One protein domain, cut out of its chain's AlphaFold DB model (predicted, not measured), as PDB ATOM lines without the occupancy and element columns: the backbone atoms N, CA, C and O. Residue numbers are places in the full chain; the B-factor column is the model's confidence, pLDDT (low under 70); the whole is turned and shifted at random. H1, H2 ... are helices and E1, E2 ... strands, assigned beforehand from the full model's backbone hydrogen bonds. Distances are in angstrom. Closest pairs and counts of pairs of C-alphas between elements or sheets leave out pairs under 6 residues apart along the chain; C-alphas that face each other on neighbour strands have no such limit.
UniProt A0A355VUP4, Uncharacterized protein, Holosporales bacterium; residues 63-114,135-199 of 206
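What this domain is: This is residues 63 to 114 and 135 to 199 of the 206 residues of an uncharacterized protein of Holosporales bacterium (UniProt A0A355VUP4). A small twisted sheet of three strands, E1, E3 and E4, stands at one end of a group of helices, in which H4 and H5 lie side by side and H3 is near H5. H1 is set off from this body at the far end of a loop, and the two legs of that loop pair briefly where residues 75 to 76 meet residues 104 to 105, antiparallel. The printed part has 117 residues, with six named helices and four named strands in the order E1 H1 H2 E2 H3 H4 E3 E4 H5 H6. The sheet order is E1 - E3 - E4, all antiparallel, and the class is mixed, helices and strands. The whole is compact, with a radius of gyration of the C-alphas of 15.0 A and spans of 47 by 34 by 23 A.

Where its parts are: E1, residues 64 to 71, begins at C-alpha 64 at (172.041, 160.191, 174.616), is 19.9 A long and bends by 58 degrees at residue 67. H1, residues 86 to 97, is 16.5 A long and begins at C-alpha 86 at (139.326, 148.446, 197.533). H2 is residues 107 to 110, 5.5 A, and E2 is residues 112 to 114, 6.1 A. After the cut come H3, residues 135 to 144, 14.3 A, and H4, residues 154 to 163, 14.2 A. E3 is residues 165 to 170, 16.1 A, and E4 is residues 175 to 179, 13.1 A. H5, residues 182 to 192, is 15.6 A long, and H6, residues 196 to 199, 4.8 A, ends at C-alpha 199 at (153.740, 152.070, 211.497).

How they stand to each other: E1 and E3 are antiparallel at 153 degrees, with N 70 and O 167 at 2.9 A, within hydrogen-bond range. E3 and E4 are a hairpin, antiparallel at 160 degrees, with N 166 and O 178 at 2.7 A, within hydrogen-bond range. H2 only grazes the sheet, with its residues 107 to 109. H2 and H3 touch, the closest C-alphas being those of Pro 107 and Met 138, 5.0 A apart. H3 is close to but not clearly touching H5, with the C-alphas of Leu 135 and Leu 188 closest at 7.4 A. H4 and H5 touch at a shallow tilt of 18 degrees, opposite ways, with the C-alphas of Met 161 and Arg 185 closest at 5.4 A. H4 and H6 only just touch, with 3 pairs of C-alphas within 8 A, the closest being those of Asn 154 and Ile 198, 6.2 A. H1 touches no helix and is not on the sheet. E2 pairs with no named strand. In H1, H3, H4 and H5 every O i to N i+4 pair is within hydrogen-bond range; H2 and H6 are too short for such a pair.

The domain as a whole: The two C-alphas farthest apart are those of Pro 63 and Asn 85, at 47.3 A. Residues 115 to 134 are not printed, and C-alphas 114 and 135 are 13.0 A apart across the cut. The link from E1 to H1 is long, with 14 residues. The mean pLDDT of the printed part is 77.5, and 38 residues are under 70, among them residues 76 to 84, 88 to 104 and 146 to 153.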
ATOM      1  N   PRO A  63     175.453 160.494 171.150       88.38
ATOM      2  CA  PRO A  63     174.854 161.249 172.235       88.38
ATOM      3  C   PRO A  63     173.540 160.600 172.686       88.38
ATOM      4  O   PRO A  63     172.811 160.019 171.878       88.38
ATOM      5  N   VAL A  64     173.254 160.708 173.979       89.81
ATOM      6  CA  VAL A  64     172.041 160.191 174.616       89.81
ATOM      7  C   VAL A  64     171.434 161.306 175.447       89.81
ATOM      8  O   VAL A  64     172.132 161.946 176.229       89.81
ATOM      9  N   GLU A  65     170.135 161.529 175.295       90.81
ATOM     10  CA  GLU A  65     169.405 162.455 176.151       90.81
ATOM     11  C   GLU A  65     168.821 161.692 177.339       90.81
ATOM     12  O   GLU A  65     167.995 160.783 177.187       90.81
ATOM     13  N   VAL A  66     169.288 162.051 178.528       90.19
ATOM     14  CA  VAL A  66     168.752 161.577 179.798       90.19
ATOM     15  C   VAL A  66     167.603 162.501 180.172       90.19
ATOM     16  O   VAL A  66     167.800 163.694 180.373       90.19
ATOM     17  N   GLN A  67     166.395 161.949 180.240       89.44
ATOM     18  CA  GLN A  67     165.188 162.698 180.580       89.44
ATOM     19  C   GLN A  67     165.012 162.829 182.087       89.44
ATOM     20  O   GLN A  67     164.598 163.875 182.578       89.44
ATOM     21  N   SER A  68     165.280 161.749 182.819       88.50
ATOM     22  CA  SER A  68     165.128 161.731 184.268       88.50
ATOM     23  C   SER A  68     165.980 160.653 184.919       88.50
ATOM     24  O   SER A  68     166.311 159.629 184.314       88.50
ATOM     25  N   VAL A  69     166.316 160.904 186.183       90.62
ATOM     26  CA  VAL A  69     167.066 160.005 187.061       90.62
ATOM     27  C   VAL A  69     166.318 159.947 188.381       90.62
ATOM     28  O   VAL A  69     166.203 160.952 189.079       90.62
ATOM     29  N   ARG A  70     165.754 158.786 188.701       90.62
ATOM     30  CA  ARG A  70     164.784 158.638 189.791       90.62
ATOM     31  C   ARG A  70     165.097 157.432 190.642       90.62
ATOM     32  O   ARG A  70     165.612 156.441 190.134       90.62
ATOM     33  N   PHE A  71     164.731 157.480 191.915       90.94
ATOM     34  CA  PHE A  71     164.567 156.249 192.679       90.94
ATOM     35  C   PHE A  71     163.210 155.634 192.340       90.94
ATOM     36  O   PHE A  71     162.237 156.357 192.154       90.94
ATOM     37  N   ASP A  72     163.123 154.306 192.312       86.31
ATOM     38  CA  ASP A  72     161.855 153.572 192.176       86.31
ATOM     39  C   ASP A  72     161.057 153.594 193.495       86.31
ATOM     40  O   ASP A  72     160.626 152.567 194.019       86.31
ATOM     41  N   ILE A  73     160.904 154.792 194.051       82.81
ATOM     42  CA  ILE A  73     159.955 155.138 195.097       82.81
ATOM     43  C   ILE A  73     158.988 156.089 194.414       82.81
ATOM     44  O   ILE A  73     159.377 157.173 193.983       82.81
ATOM     45  N   PHE A  74     157.744 155.662 194.278       77.31
ATOM     46  CA  PHE A  74     156.683 156.480 193.724       77.31
ATOM     47  C   PHE A  74     155.638 156.740 194.805       77.31
ATOM     48  O   PHE A  74     155.399 155.911 195.688       77.31
ATOM     49  N   SER A  75     155.022 157.906 194.712       72.50
ATOM     50  CA  SER A  75     153.843 158.292 195.464       72.50
ATOM     51  C   SER A  75     152.726 158.602 194.488       72.50
ATOM     52  O   SER A  75     152.941 158.859 193.302       72.50
ATOM     53  N   TRP A  76     151.513 158.577 195.001       68.44
ATOM     54  CA  TRP A  76     150.371 159.051 194.254       68.44
ATOM     55  C   TRP A  76     150.389 160.576 194.167       68.44
ATOM     56  O   TRP A  76     150.818 161.242 195.109       68.44
ATOM     57  N   ASP A  77     149.913 161.129 193.053       63.69
ATOM     58  CA  ASP A  77     149.718 162.573 192.956       63.69
ATOM     59  C   ASP A  77     148.572 163.056 193.880       63.69
ATOM     60  O   ASP A  77     147.732 162.269 194.348       63.69
ATOM     61  N   GLN A  78     148.559 164.365 194.152       58.31
ATOM     62  CA  GLN A  78     147.541 165.050 194.962       58.31
ATOM     63  C   GLN A  78     146.278 165.422 194.164       58.31
ATOM     64  O   GLN A  78     145.461 166.209 194.647       58.31
ATOM     65  N   SER A  79     146.089 164.894 192.951       58.66
ATOM     66  CA  SER A  79     144.881 165.191 192.187       58.66
ATOM     67  C   SER A  79     143.645 164.724 192.966       58.66
ATOM     68  O   SER A  79     143.677 163.668 193.608       58.66
ATOM     69  N   PRO A  80     142.544 165.496 192.953       54.69
ATOM     70  CA  PRO A  80     141.347 165.174 193.717       54.69
ATOM     71  C   PRO A  80     140.791 163.815 193.283       54.69
ATOM     72  O   PRO A  80     140.340 163.635 192.152       54.69
ATOM     73  N   LYS A  81     140.811 162.842 194.198       61.56
ATOM     74  CA  LYS A  81     140.316 161.487 193.945       61.56
ATOM     75  C   LYS A  81     138.968 161.269 194.602       61.56
ATOM     76  O   LYS A  81     138.749 161.572 195.773       61.56
ATOM     77  N   LEU A  82     138.081 160.613 193.860       59.94
ATOM     78  CA  LEU A  82     136.912 159.970 194.445       59.94
ATOM     79  C   LEU A  82     137.390 158.898 195.438       59.94
ATOM     80  O   LEU A  82     138.172 158.015 195.057       59.94
ATOM     81  N   LYS A  83     136.907 158.969 196.688       62.44
ATOM     82  CA  LYS A  83     137.055 157.897 197.683       62.44
ATOM     83  C   LYS A  83     136.311 156.670 197.161       62.44
ATOM     84  O   LYS A  83     135.085 156.661 197.111       62.44
ATOM     85  N   VAL A  84     137.058 155.658 196.740       65.06
ATOM     86  CA  VAL A  84     136.519 154.419 196.168       65.06
ATOM     87  C   VAL A  84     136.928 153.205 197.001       65.06
ATOM     88  O   VAL A  84     137.968 153.213 197.665       65.06
ATOM     89  N   ASN A  85     136.105 152.156 196.954       70.19
ATOM     90  CA  ASN A  85     136.340 150.894 197.659       70.19
ATOM     91  C   ASN A  85     137.551 150.130 197.079       70.19
ATOM     92  O   ASN A  85     138.015 150.413 195.973       70.19
ATOM     93  N   GLY A  86     138.054 149.133 197.817       61.97
ATOM     94  CA  GLY A  86     139.326 148.446 197.533       61.97
ATOM     95  C   GLY A  86     139.491 147.876 196.116       61.97
ATOM     96  O   GLY A  86     140.584 147.950 195.567       61.97
ATOM     97  N   ILE A  87     138.420 147.388 195.479       71.50
ATOM     98  CA  ILE A  87     138.478 146.838 194.108       71.50
ATOM     99  C   ILE A  87     138.787 147.930 193.076       71.50
ATOM    100  O   ILE A  87     139.640 147.738 192.218       71.50
ATOM    101  N   LEU A  88     138.154 149.099 193.191       66.25
ATOM    102  CA  LEU A  88     138.423 150.238 192.308       66.25
ATOM    103  C   LEU A  88     139.811 150.837 192.574       66.25
ATOM    104  O   LEU A  88     140.446 151.338 191.652       66.25
ATOM    105  N   LYS A  89     140.319 150.754 193.814       64.12
ATOM    106  CA  LYS A  89     141.725 151.080 194.113       64.12
ATOM    107  C   LYS A  89     142.688 150.104 193.428       64.12
ATOM    108  O   LYS A  89     143.701 150.539 192.894       64.12
ATOM    109  N   PHE A  90     142.364 148.811 193.414       61.81
ATOM    110  CA  PHE A  90     143.167 147.783 192.751       61.81
ATOM    111  C   PHE A  90     143.131 147.903 191.222       61.81
ATOM    112  O   PHE A  90     144.176 147.838 190.591       61.81
ATOM    113  N   GLN A  91     141.960 148.151 190.629       67.69
ATOM    114  CA  GLN A  91     141.837 148.427 189.194       67.69
ATOM    115  C   GLN A  91     142.611 149.679 188.800       67.69
ATOM    116  O   GLN A  91     143.377 149.613 187.851       67.69
ATOM    117  N   ARG A  92     142.536 150.758 189.597       65.06
ATOM    118  CA  ARG A  92     143.438 151.904 189.426       65.06
ATOM    119  C   ARG A  92     144.891 151.438 189.456       65.06
ATOM    120  O   ARG A  92     145.592 151.672 188.493       65.06
ATOM    121  N   ALA A  93     145.341 150.714 190.483       61.62
ATOM    122  CA  ALA A  93     146.714 150.194 190.548       61.62
ATOM    123  C   ALA A  93     147.133 149.361 189.314       61.62
ATOM    124  O   ALA A  93     148.291 149.442 188.910       61.62
ATOM    125  N   ILE A  94     146.214 148.604 188.703       64.12
ATOM    126  CA  ILE A  94     146.447 147.854 187.459       64.12
ATOM    127  C   ILE A  94     146.522 148.783 186.246       64.12
ATOM    128  O   ILE A  94     147.510 148.728 185.521       64.12
ATOM    129  N   ASP A  95     145.530 149.650 186.037       62.41
ATOM    130  CA  ASP A  95     145.495 150.621 184.930       62.41
ATOM    131  C   ASP A  95     146.744 151.522 184.941       62.41
ATOM    132  O   ASP A  95     147.237 151.976 183.910       62.41
ATOM    133  N   LEU A  96     147.307 151.716 186.130       56.75
ATOM    134  CA  LEU A  96     148.533 152.454 186.393       56.75
ATOM    135  C   LEU A  96     149.823 151.674 186.146       56.75
ATOM    136  O   LEU A  96     150.865 152.288 185.919       56.75
ATOM    137  N   LEU A  97     149.766 150.344 186.210       56.34
ATOM    138  CA  LEU A  97     150.857 149.443 185.838       56.34
ATOM    139  C   LEU A  97     151.002 149.360 184.308       56.34
ATOM    140  O   LEU A  97     152.078 149.034 183.815       56.34
ATOM    141  N   TYR A  98     149.931 149.698 183.579       58.47
ATOM    142  CA  TYR A  98     149.843 149.739 182.117       58.47
ATOM    143  C   TYR A  98     150.030 151.150 181.506       58.47
ATOM    144  O   TYR A  98     149.619 151.385 180.376       58.47
ATOM    145  N   GLU A  99     150.706 152.066 182.215       53.31
ATOM    146  CA  GLU A  99     151.235 153.337 181.673       53.31
ATOM    147  C   GLU A  99     150.209 154.377 181.169       53.31
ATOM    148  O   GLU A  99     150.470 155.103 180.209       53.31
ATOM    149  N   LEU A 100     149.075 154.568 181.855       52.47
ATOM    150  CA  LEU A 100     148.366 155.853 181.743       52.47
ATOM    151  C   LEU A 100     149.198 156.946 182.440       52.47
ATOM    152  O   LEU A 100     149.150 157.113 183.660       52.47
ATOM    153  N   GLU A 101     150.021 157.647 181.654       50.59
ATOM    154  CA  GLU A 101     150.820 158.805 182.068       50.59
ATOM    155  C   GLU A 101     149.940 159.835 182.808       50.59
ATOM    156  O   GLU A 101     148.974 160.342 182.243       50.59
ATOM    157  N   GLY A 102     150.268 160.165 184.066       53.72
ATOM    158  CA  GLY A 102     149.686 161.342 184.735       53.72
ATOM    159  C   GLY A 102     149.368 161.255 186.230       53.72
ATOM    160  O   GLY A 102     148.892 162.233 186.784       53.72
ATOM    161  N   THR A 103     149.612 160.135 186.904       60.12
ATOM    162  CA  THR A 103     149.083 159.884 188.272       60.12
ATOM    163  C   THR A 103     150.142 159.502 189.308       60.12
ATOM    164  O   THR A 103     149.849 159.460 190.507       60.12
ATOM    165  N   TRP A 104     151.367 159.220 188.856       64.81
ATOM    166  CA  TRP A 104     152.506 158.906 189.712       64.81
ATOM    167  C   TRP A 104     153.424 160.111 189.838       64.81
ATOM    168  O   TRP A 104     153.860 160.701 188.849       64.81
ATOM    169  N   PHE A 105     153.773 160.411 191.075       76.19
ATOM    170  CA  PHE A 105     154.768 161.394 191.440       76.19
ATOM    171  C   PHE A 105     156.001 160.663 191.971       76.19
ATOM    172  O   PHE A 105     155.886 159.752 192.790       76.19
ATOM    173  N   PHE A 106     157.190 161.044 191.511       82.06
ATOM    174  CA  PHE A 106     158.441 160.515 192.046       82.06
ATOM    175  C   PHE A 106     159.008 161.532 193.034       82.06
ATOM    176  O   PHE A 106     159.486 162.579 192.596       82.06
ATOM    177  N   PRO A 107     159.030 161.243 194.348       84.56
ATOM    178  CA  PRO A 107     159.585 162.162 195.341       84.56
ATOM    179  C   PRO A 107     161.050 162.525 195.062       84.56
ATOM    180  O   PRO A 107     161.505 163.615 195.402       84.56
ATOM    181  N   SER A 108     161.782 161.643 194.371       85.69
ATOM    182  CA  SER A 108     163.145 161.916 193.921       85.69
ATOM    183  C   SER A 108     163.252 163.086 192.942       85.69
ATOM    184  O   SER A 108     164.315 163.687 192.885       85.69
ATOM    185  N   ASP A 109     162.201 163.419 192.185       85.31
ATOM    186  CA  ASP A 109     162.218 164.569 191.268       85.31
ATOM    187  C   ASP A 109     162.244 165.894 192.042       85.31
ATOM    188  O   ASP A 109     162.965 166.815 191.672       85.31
ATOM    189  N   VAL A 110     161.508 165.983 193.154       85.00
ATOM    190  CA  VAL A 110     161.476 167.185 194.010       85.00
ATOM    191  C   VAL A 110     162.689 167.263 194.933       85.00
ATOM    192  O   VAL A 110     163.119 168.349 195.334       85.00
ATOM    193  N   ALA A 111     163.262 166.112 195.271       85.75
ATOM    194  CA  ALA A 111     164.401 166.014 196.167       85.75
ATOM    195  C   ALA A 111     165.770 166.202 195.495       85.75
ATOM    196  O   ALA A 111     166.789 166.144 196.179       85.75
ATOM    197  N   GLN A 112     165.825 166.437 194.184       86.44
ATOM    198  CA  GLN A 112     167.074 166.784 193.506       86.44
ATOM    199  C   GLN A 112     167.567 168.157 193.974       86.44
ATOM    200  O   GLN A 112     166.830 169.142 193.908       86.44
ATOM    201  N   THR A 113     168.798 168.216 194.483       71.56
ATOM    202  CA  THR A 113     169.348 169.432 195.106       71.56
ATOM    203  C   THR A 113     170.322 170.189 194.219       71.56
ATOM    204  O   THR A 113     170.359 171.409 194.312       71.56
ATOM    205  N   ASP A 114     171.031 169.512 193.314       62.97
ATOM    206  CA  ASP A 114     171.994 170.153 192.416       62.97
ATOM    207  C   ASP A 114     171.873 169.607 190.990       62.97
ATOM    208  O   ASP A 114     172.199 168.451 190.703       62.97
ATOM    209  N   LEU A 135     168.113 162.521 200.285       93.25
ATOM    210  CA  LEU A 135     167.399 161.326 200.713       93.25
ATOM    211  C   LEU A 135     166.320 161.641 201.747       93.25
ATOM    212  O   LEU A 135     165.281 160.983 201.758       93.25
ATOM    213  N   ASP A 136     166.552 162.646 202.586       92.12
ATOM    214  CA  ASP A 136     165.618 163.020 203.637       92.12
ATOM    215  C   ASP A 136     164.442 163.774 203.045       92.12
ATOM    216  O   ASP A 136     163.292 163.412 203.283       92.12
ATOM    217  N   LYS A 137     164.731 164.764 202.195       91.44
ATOM    218  CA  LYS A 137     163.699 165.499 201.465       91.44
ATOM    219  C   LYS A 137     162.845 164.550 200.629       91.44
ATOM    220  O   LYS A 137     161.627 164.654 200.661       91.44
ATOM    221  N   MET A 138     163.455 163.582 199.943       91.06
ATOM    222  CA  MET A 138     162.728 162.573 199.166       91.06
ATOM    223  C   MET A 138     161.728 161.794 200.027       91.06
ATOM    224  O   MET A 138     160.595 161.577 199.603       91.06
ATOM    225  N   MET A 139     162.139 161.357 201.216       88.69
ATOM    226  CA  MET A 139     161.261 160.601 202.106       88.69
ATOM    227  C   MET A 139     160.176 161.479 202.728       88.69
ATOM    228  O   MET A 139     159.031 161.049 202.810       88.69
ATOM    229  N   GLU A 140     160.491 162.716 203.105       88.94
ATOM    230  CA  GLU A 140     159.487 163.662 203.598       88.94
ATOM    231  C   GLU A 140     158.429 163.970 202.535       88.94
ATOM    232  O   GLU A 140     157.238 163.895 202.824       88.94
ATOM    233  N   GLU A 141     158.831 164.208 201.283       85.56
ATOM    234  CA  GLU A 141     157.885 164.350 200.170       85.56
ATOM    235  C   GLU A 141     157.081 163.062 199.955       85.56
ATOM    236  O   GLU A 141     155.868 163.098 199.764       85.56
ATOM    237  N   HIS A 142     157.711 161.891 200.060       83.88
ATOM    238  CA  HIS A 142     156.988 160.624 199.973       83.88
ATOM    239  C   HIS A 142     155.863 160.530 201.018       83.88
ATOM    240  O   HIS A 142     154.745 160.136 200.671       83.88
ATOM    241  N   PHE A 143     156.135 160.928 202.264       82.25
ATOM    242  CA  PHE A 143     155.159 160.914 203.353       82.25
ATOM    243  C   PHE A 143     154.094 162.008 203.227       82.25
ATOM    244  O   PHE A 143     152.917 161.738 203.464       82.25
ATOM    245  N   ASN A 144     154.475 163.222 202.822       79.12
ATOM    246  CA  ASN A 144     153.563 164.362 202.685       79.12
ATOM    247  C   ASN A 144     152.514 164.148 201.588       79.12
ATOM    248  O   ASN A 144     151.381 164.607 201.714       79.12
ATOM    249  N   TYR A 145     152.864 163.419 200.527       72.00
ATOM    250  CA  TYR A 145     151.931 163.075 199.453       72.00
ATOM    251  C   TYR A 145     150.948 161.944 199.829       72.00
ATOM    252  O   TYR A 145     150.100 161.569 199.024       72.00
ATOM    253  N   GLY A 146     150.984 161.466 201.080       57.06
ATOM    254  CA  GLY A 146     149.779 161.271 201.901       57.06
ATOM    255  C   GLY A 146     148.808 160.130 201.566       57.06
ATOM    256  O   GLY A 146     147.918 159.860 202.362       57.06
ATOM    257  N   GLU A 147     148.969 159.411 200.458       54.53
ATOM    258  CA  GLU A 147     148.222 158.174 200.165       54.53
ATOM    259  C   GLU A 147     149.182 157.038 199.800       54.53
ATOM    260  O   GLU A 147     148.967 156.281 198.854       54.53
ATOM    261  N   GLY A 148     150.286 156.929 200.541       48.69
ATOM    262  CA  GLY A 148     151.280 155.865 200.429       48.69
ATOM    263  C   GLY A 148     150.754 154.488 200.850       48.69
ATOM    264  O   GLY A 148     151.428 153.792 201.603       48.69
ATOM    265  N   GLY A 149     149.612 154.046 200.315       45.94
ATOM    266  CA  GLY A 149     148.983 152.733 200.535       45.94
ATOM    267  C   GLY A 149     149.823 151.522 200.100       45.94
ATOM    268  O   GLY A 149     149.308 150.414 199.983       45.94
ATOM    269  N   HIS A 150     151.117 151.713 199.847       49.19
ATOM    270  CA  HIS A 150     152.095 150.665 199.578       49.19
ATOM    271  C   HIS A 150     153.170 150.547 200.669       49.19
ATOM    272  O   HIS A 150     153.911 149.570 200.665       49.19
ATOM    273  N   PHE A 151     153.242 151.491 201.615       50.22
ATOM    274  CA  PHE A 151     154.250 151.522 202.682       50.22
ATOM    275  C   PHE A 151     153.676 151.495 204.099       50.22
ATOM    276  O   PHE A 151     154.438 151.417 205.056       50.22
ATOM    277  N   GLU A 152     152.351 151.429 204.227       58.66
ATOM    278  CA  GLU A 152     151.588 151.292 205.483       58.66
ATOM    279  C   GLU A 152     151.811 149.945 206.206       58.66
ATOM    280  O   GLU A 152     151.091 149.566 207.126       58.66
ATOM    281  N   ASN A 153     152.822 149.193 205.778       66.88
ATOM    282  CA  ASN A 153     153.278 147.980 206.416       66.88
ATOM    283  C   ASN A 153     154.810 147.970 206.406       66.88
ATOM    284  O   ASN A 153     155.443 147.974 205.345       66.88
ATOM    285  N   ASN A 154     155.406 147.877 207.596       74.19
ATOM    286  CA  ASN A 154     156.852 147.753 207.799       74.19
ATOM    287  C   ASN A 154     157.478 146.653 206.914       74.19
ATOM    288  O   ASN A 154     158.596 146.790 206.416       74.19
ATOM    289  N   LEU A 155     156.739 145.572 206.643       78.12
ATOM    290  CA  LEU A 155     157.182 144.496 205.762       78.12
ATOM    291  C   LEU A 155     157.367 144.975 204.313       78.12
ATOM    292  O   LEU A 155     158.411 144.718 203.715       78.12
ATOM    293  N   PHE A 156     156.394 145.712 203.771       78.12
ATOM    294  CA  PHE A 156     156.488 146.311 202.439       78.12
ATOM    295  C   PHE A 156     157.595 147.360 202.381       78.12
ATOM    296  O   PHE A 156     158.416 147.319 201.467       78.12
ATOM    297  N   PHE A 157     157.699 148.223 203.395       82.12
ATOM    298  CA  PHE A 157     158.791 149.190 203.490       82.12
ATOM    299  C   PHE A 157     160.163 148.518 203.446       82.12
ATOM    300  O   PHE A 157     161.019 148.875 202.632       82.12
ATOM    301  N   ARG A 158     160.351 147.464 204.243       84.50
ATOM    302  CA  ARG A 158     161.571 146.653 204.226       84.50
ATOM    303  C   ARG A 158     161.844 146.062 202.841       84.50
ATOM    304  O   ARG A 158     163.000 146.062 202.408       84.50
ATOM    305  N   PHE A 159     160.820 145.564 202.147       85.75
ATOM    306  CA  PHE A 159     160.964 145.032 200.792       85.75
ATOM    307  C   PHE A 159     161.379 146.107 199.787       85.75
ATOM    308  O   PHE A 159     162.363 145.904 199.068       85.75
ATOM    309  N   SER A 160     160.724 147.263 199.771       84.81
ATOM    310  CA  SER A 160     161.074 148.332 198.834       84.81
ATOM    311  C   SER A 160     162.470 148.878 199.111       84.81
ATOM    312  O   SER A 160     163.245 149.036 198.176       84.81
ATOM    313  N   MET A 161     162.870 149.056 200.376       90.50
ATOM    314  CA  MET A 161     164.246 149.460 200.701       90.50
ATOM    315  C   MET A 161     165.262 148.398 200.269       90.50
ATOM    316  O   MET A 161     166.332 148.716 199.753       90.50
ATOM    317  N   ARG A 162     164.940 147.105 200.405       88.25
ATOM    318  CA  ARG A 162     165.814 146.008 199.960       88.25
ATOM    319  C   ARG A 162     165.998 145.995 198.441       88.25
ATOM    320  O   ARG A 162     167.113 145.702 197.976       88.25
ATOM    321  N   PHE A 163     164.941 146.272 197.686       88.81
ATOM    322  CA  PHE A 163     164.911 146.220 196.221       88.81
ATOM    323  C   PHE A 163     165.014 147.580 195.535       88.81
ATOM    324  O   PHE A 163     164.964 147.621 194.311       88.81
ATOM    325  N   LEU A 164     165.255 148.644 196.302       92.19
ATOM    326  CA  LEU A 164     165.394 149.995 195.786       92.19
ATOM    327  C   LEU A 164     166.373 150.036 194.615       92.19
ATOM    328  O   LEU A 164     167.510 149.542 194.686       92.19
ATOM    329  N   SER A 165     165.907 150.653 193.547       93.12
ATOM    330  CA  SER A 165     166.613 150.826 192.295       93.12
ATOM    331  C   SER A 165     166.529 152.268 191.842       93.12
ATOM    332  O   SER A 165     165.664 153.028 192.266       93.12
ATOM    333  N   ILE A 166     167.477 152.620 190.993       92.31
ATOM    334  CA  ILE A 166     167.538 153.855 190.246       92.31
ATOM    335  C   ILE A 166     167.046 153.540 188.844       92.31
ATOM    336  O   ILE A 166     167.466 152.549 188.243       92.31
ATOM    337  N   ASN A 167     166.169 154.391 188.347       91.19
ATOM    338  CA  ASN A 167     165.604 154.335 187.020       91.19
ATOM    339  C   ASN A 167     166.052 155.573 186.247       91.19
ATOM    340  O   ASN A 167     165.847 156.705 186.689       91.19
ATOM    341  N   ILE A 168     166.706 155.338 185.115       90.50
ATOM    342  CA  ILE A 168     167.202 156.369 184.210       90.50
ATOM    343  C   ILE A 168     166.375 156.277 182.933       90.50
ATOM    344  O   ILE A 168     166.492 155.296 182.193       90.50
ATOM    345  N   LYS A 169     165.542 157.285 182.671       89.38
ATOM    346  CA  LYS A 169     164.716 157.352 181.459       89.38
ATOM    347  C   LYS A 169     165.466 158.115 180.369       89.38
ATOM    348  O   LYS A 169     166.010 159.189 180.621       89.38
ATOM    349  N   THR A 170     165.485 157.565 179.160       88.25
ATOM    350  CA  THR A 170     166.084 158.193 177.970       88.25
ATOM    351  C   THR A 170     165.022 158.469 176.907       88.25
ATOM    352  O   THR A 170     163.985 157.803 176.889       88.25
ATOM    353  N   THR A 171     165.268 159.420 175.998       80.94
ATOM    354  CA  THR A 171     164.320 159.781 174.917       80.94
ATOM    355  C   THR A 171     163.981 158.643 173.964       80.94
ATOM    356  O   THR A 171     162.910 158.649 173.368       80.94
ATOM    357  N   GLU A 172     164.833 157.623 173.847       71.81
ATOM    358  CA  GLU A 172     164.555 156.446 173.011       71.81
ATOM    359  C   GLU A 172     163.537 155.472 173.634       71.81
ATOM    360  O   GLU A 172     163.466 154.310 173.232       71.81
ATOM    361  N   GLY A 173     162.797 155.902 174.663       65.69
ATOM    362  CA  GLY A 173     161.824 155.085 175.389       65.69
ATOM    363  C   GLY A 173     162.455 153.985 176.245       65.69
ATOM    364  O   GLY A 173     161.746 153.183 176.845       65.69
ATOM    365  N   LYS A 174     163.790 153.926 176.328       75.88
ATOM    366  CA  LYS A 174     164.504 152.935 177.137       75.88
ATOM    367  C   LYS A 174     164.704 153.455 178.552       75.88
ATOM    368  O   LYS A 174     165.302 154.516 178.749       75.88
ATOM    369  N   SER A 175     164.238 152.672 179.518       80.88
ATOM    370  CA  SER A 175     164.544 152.827 180.934       80.88
ATOM    371  C   SER A 175     165.695 151.901 181.324       80.88
ATOM    372  O   SER A 175     165.710 150.710 181.004       80.88
ATOM    373  N   PHE A 176     166.692 152.450 182.009       86.12
ATOM    374  CA  PHE A 176     167.791 151.685 182.584       86.12
ATOM    375  C   PHE A 176     167.576 151.594 184.085       86.12
ATOM    376  O   PHE A 176     167.556 152.609 184.780       86.12
ATOM    377  N   LYS A 177     167.410 150.368 184.581       89.69
ATOM    378  CA  LYS A 177     167.161 150.096 185.993       89.69
ATOM    379  C   LYS A 177     168.395 149.475 186.624       89.69
ATOM    380  O   LYS A 177     168.856 148.415 186.207       89.69
ATOM    381  N   LEU A 178     168.919 150.134 187.646       91.25
ATOM    382  CA  LEU A 178     170.116 149.720 188.367       91.25
ATOM    383  C   LEU A 178     169.815 149.685 189.852       91.25
ATOM    384  O   LEU A 178     169.068 150.503 190.370       91.25
ATOM    385  N   ARG A 179     170.374 148.721 190.574       92.25
ATOM    386  CA  ARG A 179     170.121 148.625 192.011       92.25
ATOM    387  C   ARG A 179     170.813 149.774 192.739       92.25
ATOM    388  O   ARG A 179     171.997 150.008 192.516       92.25
ATOM    389  N   ALA A 180     170.102 150.431 193.651       94.19
ATOM    390  CA  ALA A 180     170.685 151.481 194.469       94.19
ATOM    391  C   ALA A 180     171.822 150.928 195.341       94.19
ATOM    392  O   ALA A 180     171.786 149.770 195.802       94.19
ATOM    393  N   TYR A 181     172.820 151.769 195.604       95.75
ATOM    394  CA  TYR A 181     173.942 151.423 196.459       95.75
ATOM    395  C   TYR A 181     173.464 150.907 197.817       95.75
ATOM    396  O   TYR A 181     172.418 151.304 198.341       95.75
ATOM    397  N   ARG A 182     174.193 149.934 198.369       94.44
ATOM    398  CA  ARG A 182     173.763 149.247 199.593       94.44
ATOM    399  C   ARG A 182     173.652 150.215 200.768       94.44
ATOM    400  O   ARG A 182     172.726 150.062 201.555       94.44
ATOM    401  N   GLU A 183     174.549 151.190 200.862       95.12
ATOM    402  CA  GLU A 183     174.549 152.155 201.962       95.12
ATOM    403  C   GLU A 183     173.361 153.111 201.894       95.12
ATOM    404  O   GLU A 183     172.739 153.333 202.921       95.12
ATOM    405  N   ILE A 184     172.953 153.560 200.700       95.50
ATOM    406  CA  ILE A 184     171.724 154.358 200.518       95.50
ATOM    407  C   ILE A 184     170.509 153.587 201.047       95.50
ATOM    408  O   ILE A 184     169.722 154.095 201.842       95.50
ATOM    409  N   ARG A 185     170.378 152.316 200.649       94.44
ATOM    410  CA  ARG A 185     169.281 151.444 201.097       94.44
ATOM    411  C   ARG A 185     169.293 151.209 202.598       94.44
ATOM    412  O   ARG A 185     168.246 151.195 203.234       94.44
ATOM    413  N   HIS A 186     170.482 150.979 203.144       93.94
ATOM    414  CA  HIS A 186     170.667 150.769 204.568       93.94
ATOM    415  C   HIS A 186     170.328 152.032 205.364       93.94
ATOM    416  O   HIS A 186     169.597 151.938 206.343       93.94
ATOM    417  N   TYR A 187     170.798 153.194 204.909       94.75
ATOM    418  CA  TYR A 187     170.512 154.497 205.496       94.75
ATOM    419  C   TYR A 187     169.007 154.754 205.578       94.75
ATOM    420  O   TYR A 187     168.481 154.939 206.674       94.75
ATOM    421  N   LEU A 188     168.305 154.669 204.442       93.44
ATOM    422  CA  LEU A 188     166.859 154.889 204.383       93.44
ATOM    423  C   LEU A 188     166.101 153.912 205.288       93.44
ATOM    424  O   LEU A 188     165.209 154.311 206.031       93.44
ATOM    425  N   TYR A 189     166.485 152.633 205.278       91.50
ATOM    426  CA  TYR A 189     165.853 151.643 206.143       91.50
ATOM    427  C   TYR A 189     166.066 151.954 207.627       91.50
ATOM    428  O   TYR A 189     165.100 152.027 208.376       91.50
ATOM    429  N   VAL A 190     167.311 152.143 208.072       92.88
ATOM    430  CA  VAL A 190     167.617 152.360 209.494       92.88
ATOM    431  C   VAL A 190     166.973 153.638 210.012       92.88
ATOM    432  O   VAL A 190     166.443 153.621 211.121       92.88
ATOM    433  N   LYS A 191     166.982 154.706 209.211       92.06
ATOM    434  CA  LYS A 191     166.440 156.007 209.603       92.06
ATOM    435  C   LYS A 191     164.918 156.007 209.734       92.06
ATOM    436  O   LYS A 191     164.406 156.597 210.676       92.06
ATOM    437  N   TYR A 192     164.208 155.335 208.825       89.62
ATOM    438  CA  TYR A 192     162.750 155.454 208.724       89.62
ATOM    439  C   TYR A 192     161.967 154.208 209.173       89.62
ATOM    440  O   TYR A 192     160.754 154.286 209.316       89.62
ATOM    441  N   LYS A 193     162.598 153.058 209.463       87.19
ATOM    442  CA  LYS A 193     161.876 151.821 209.864       87.19
ATOM    443  C   LYS A 193     160.977 151.970 211.109       87.19
ATOM    444  O   LYS A 193     160.083 151.150 211.289       87.19
ATOM    445  N   GLU A 194     161.256 152.941 211.983       85.56
ATOM    446  CA  GLU A 194     160.504 153.200 213.227       85.56
ATOM    447  C   GLU A 194     159.629 154.457 213.126       85.56
ATOM    448  O   GLU A 194     159.019 154.865 214.111       85.56
ATOM    449  N   ASP A 195     159.559 155.077 211.944       84.62
ATOM    450  CA  ASP A 195     158.730 156.254 211.724       84.62
ATOM    451  C   ASP A 195     157.253 155.886 211.918       84.62
ATOM    452  O   ASP A 195     156.745 154.925 211.329       84.62
ATOM    453  N   SER A 196     156.549 156.655 212.750       79.50
ATOM    454  CA  SER A 196     155.139 156.410 213.053       79.50
ATOM    455  C   SER A 196     154.276 156.422 211.794       79.50
ATOM    456  O   SER A 196     153.300 155.683 211.737       79.50
ATOM    457  N   ARG A 197     154.671 157.162 210.751       77.88
ATOM    458  CA  ARG A 197     153.985 157.229 209.452       77.88
ATOM    459  C   ARG A 197     154.069 155.917 208.666       77.88
ATOM    460  O   ARG A 197     153.174 155.628 207.882       77.88
ATOM    461  N   ILE A 198     155.093 155.097 208.909       75.25
ATOM    462  CA  ILE A 198     155.230 153.739 208.347       75.25
ATOM    463  C   ILE A 198     154.496 152.703 209.215       75.25
ATOM    464  O   ILE A 198     154.042 151.672 208.717       75.25
ATOM    465  N   LEU A 199     154.363 152.969 210.518       66.75
ATOM    466  CA  LEU A 199     153.740 152.070 211.497       66.75
ATOM    467  C   LEU A 199     152.225 152.294 211.684       66.75
ATOM    468  O   LEU A 199     151.572 151.467 212.316       66.75
TER     469      LEU A 199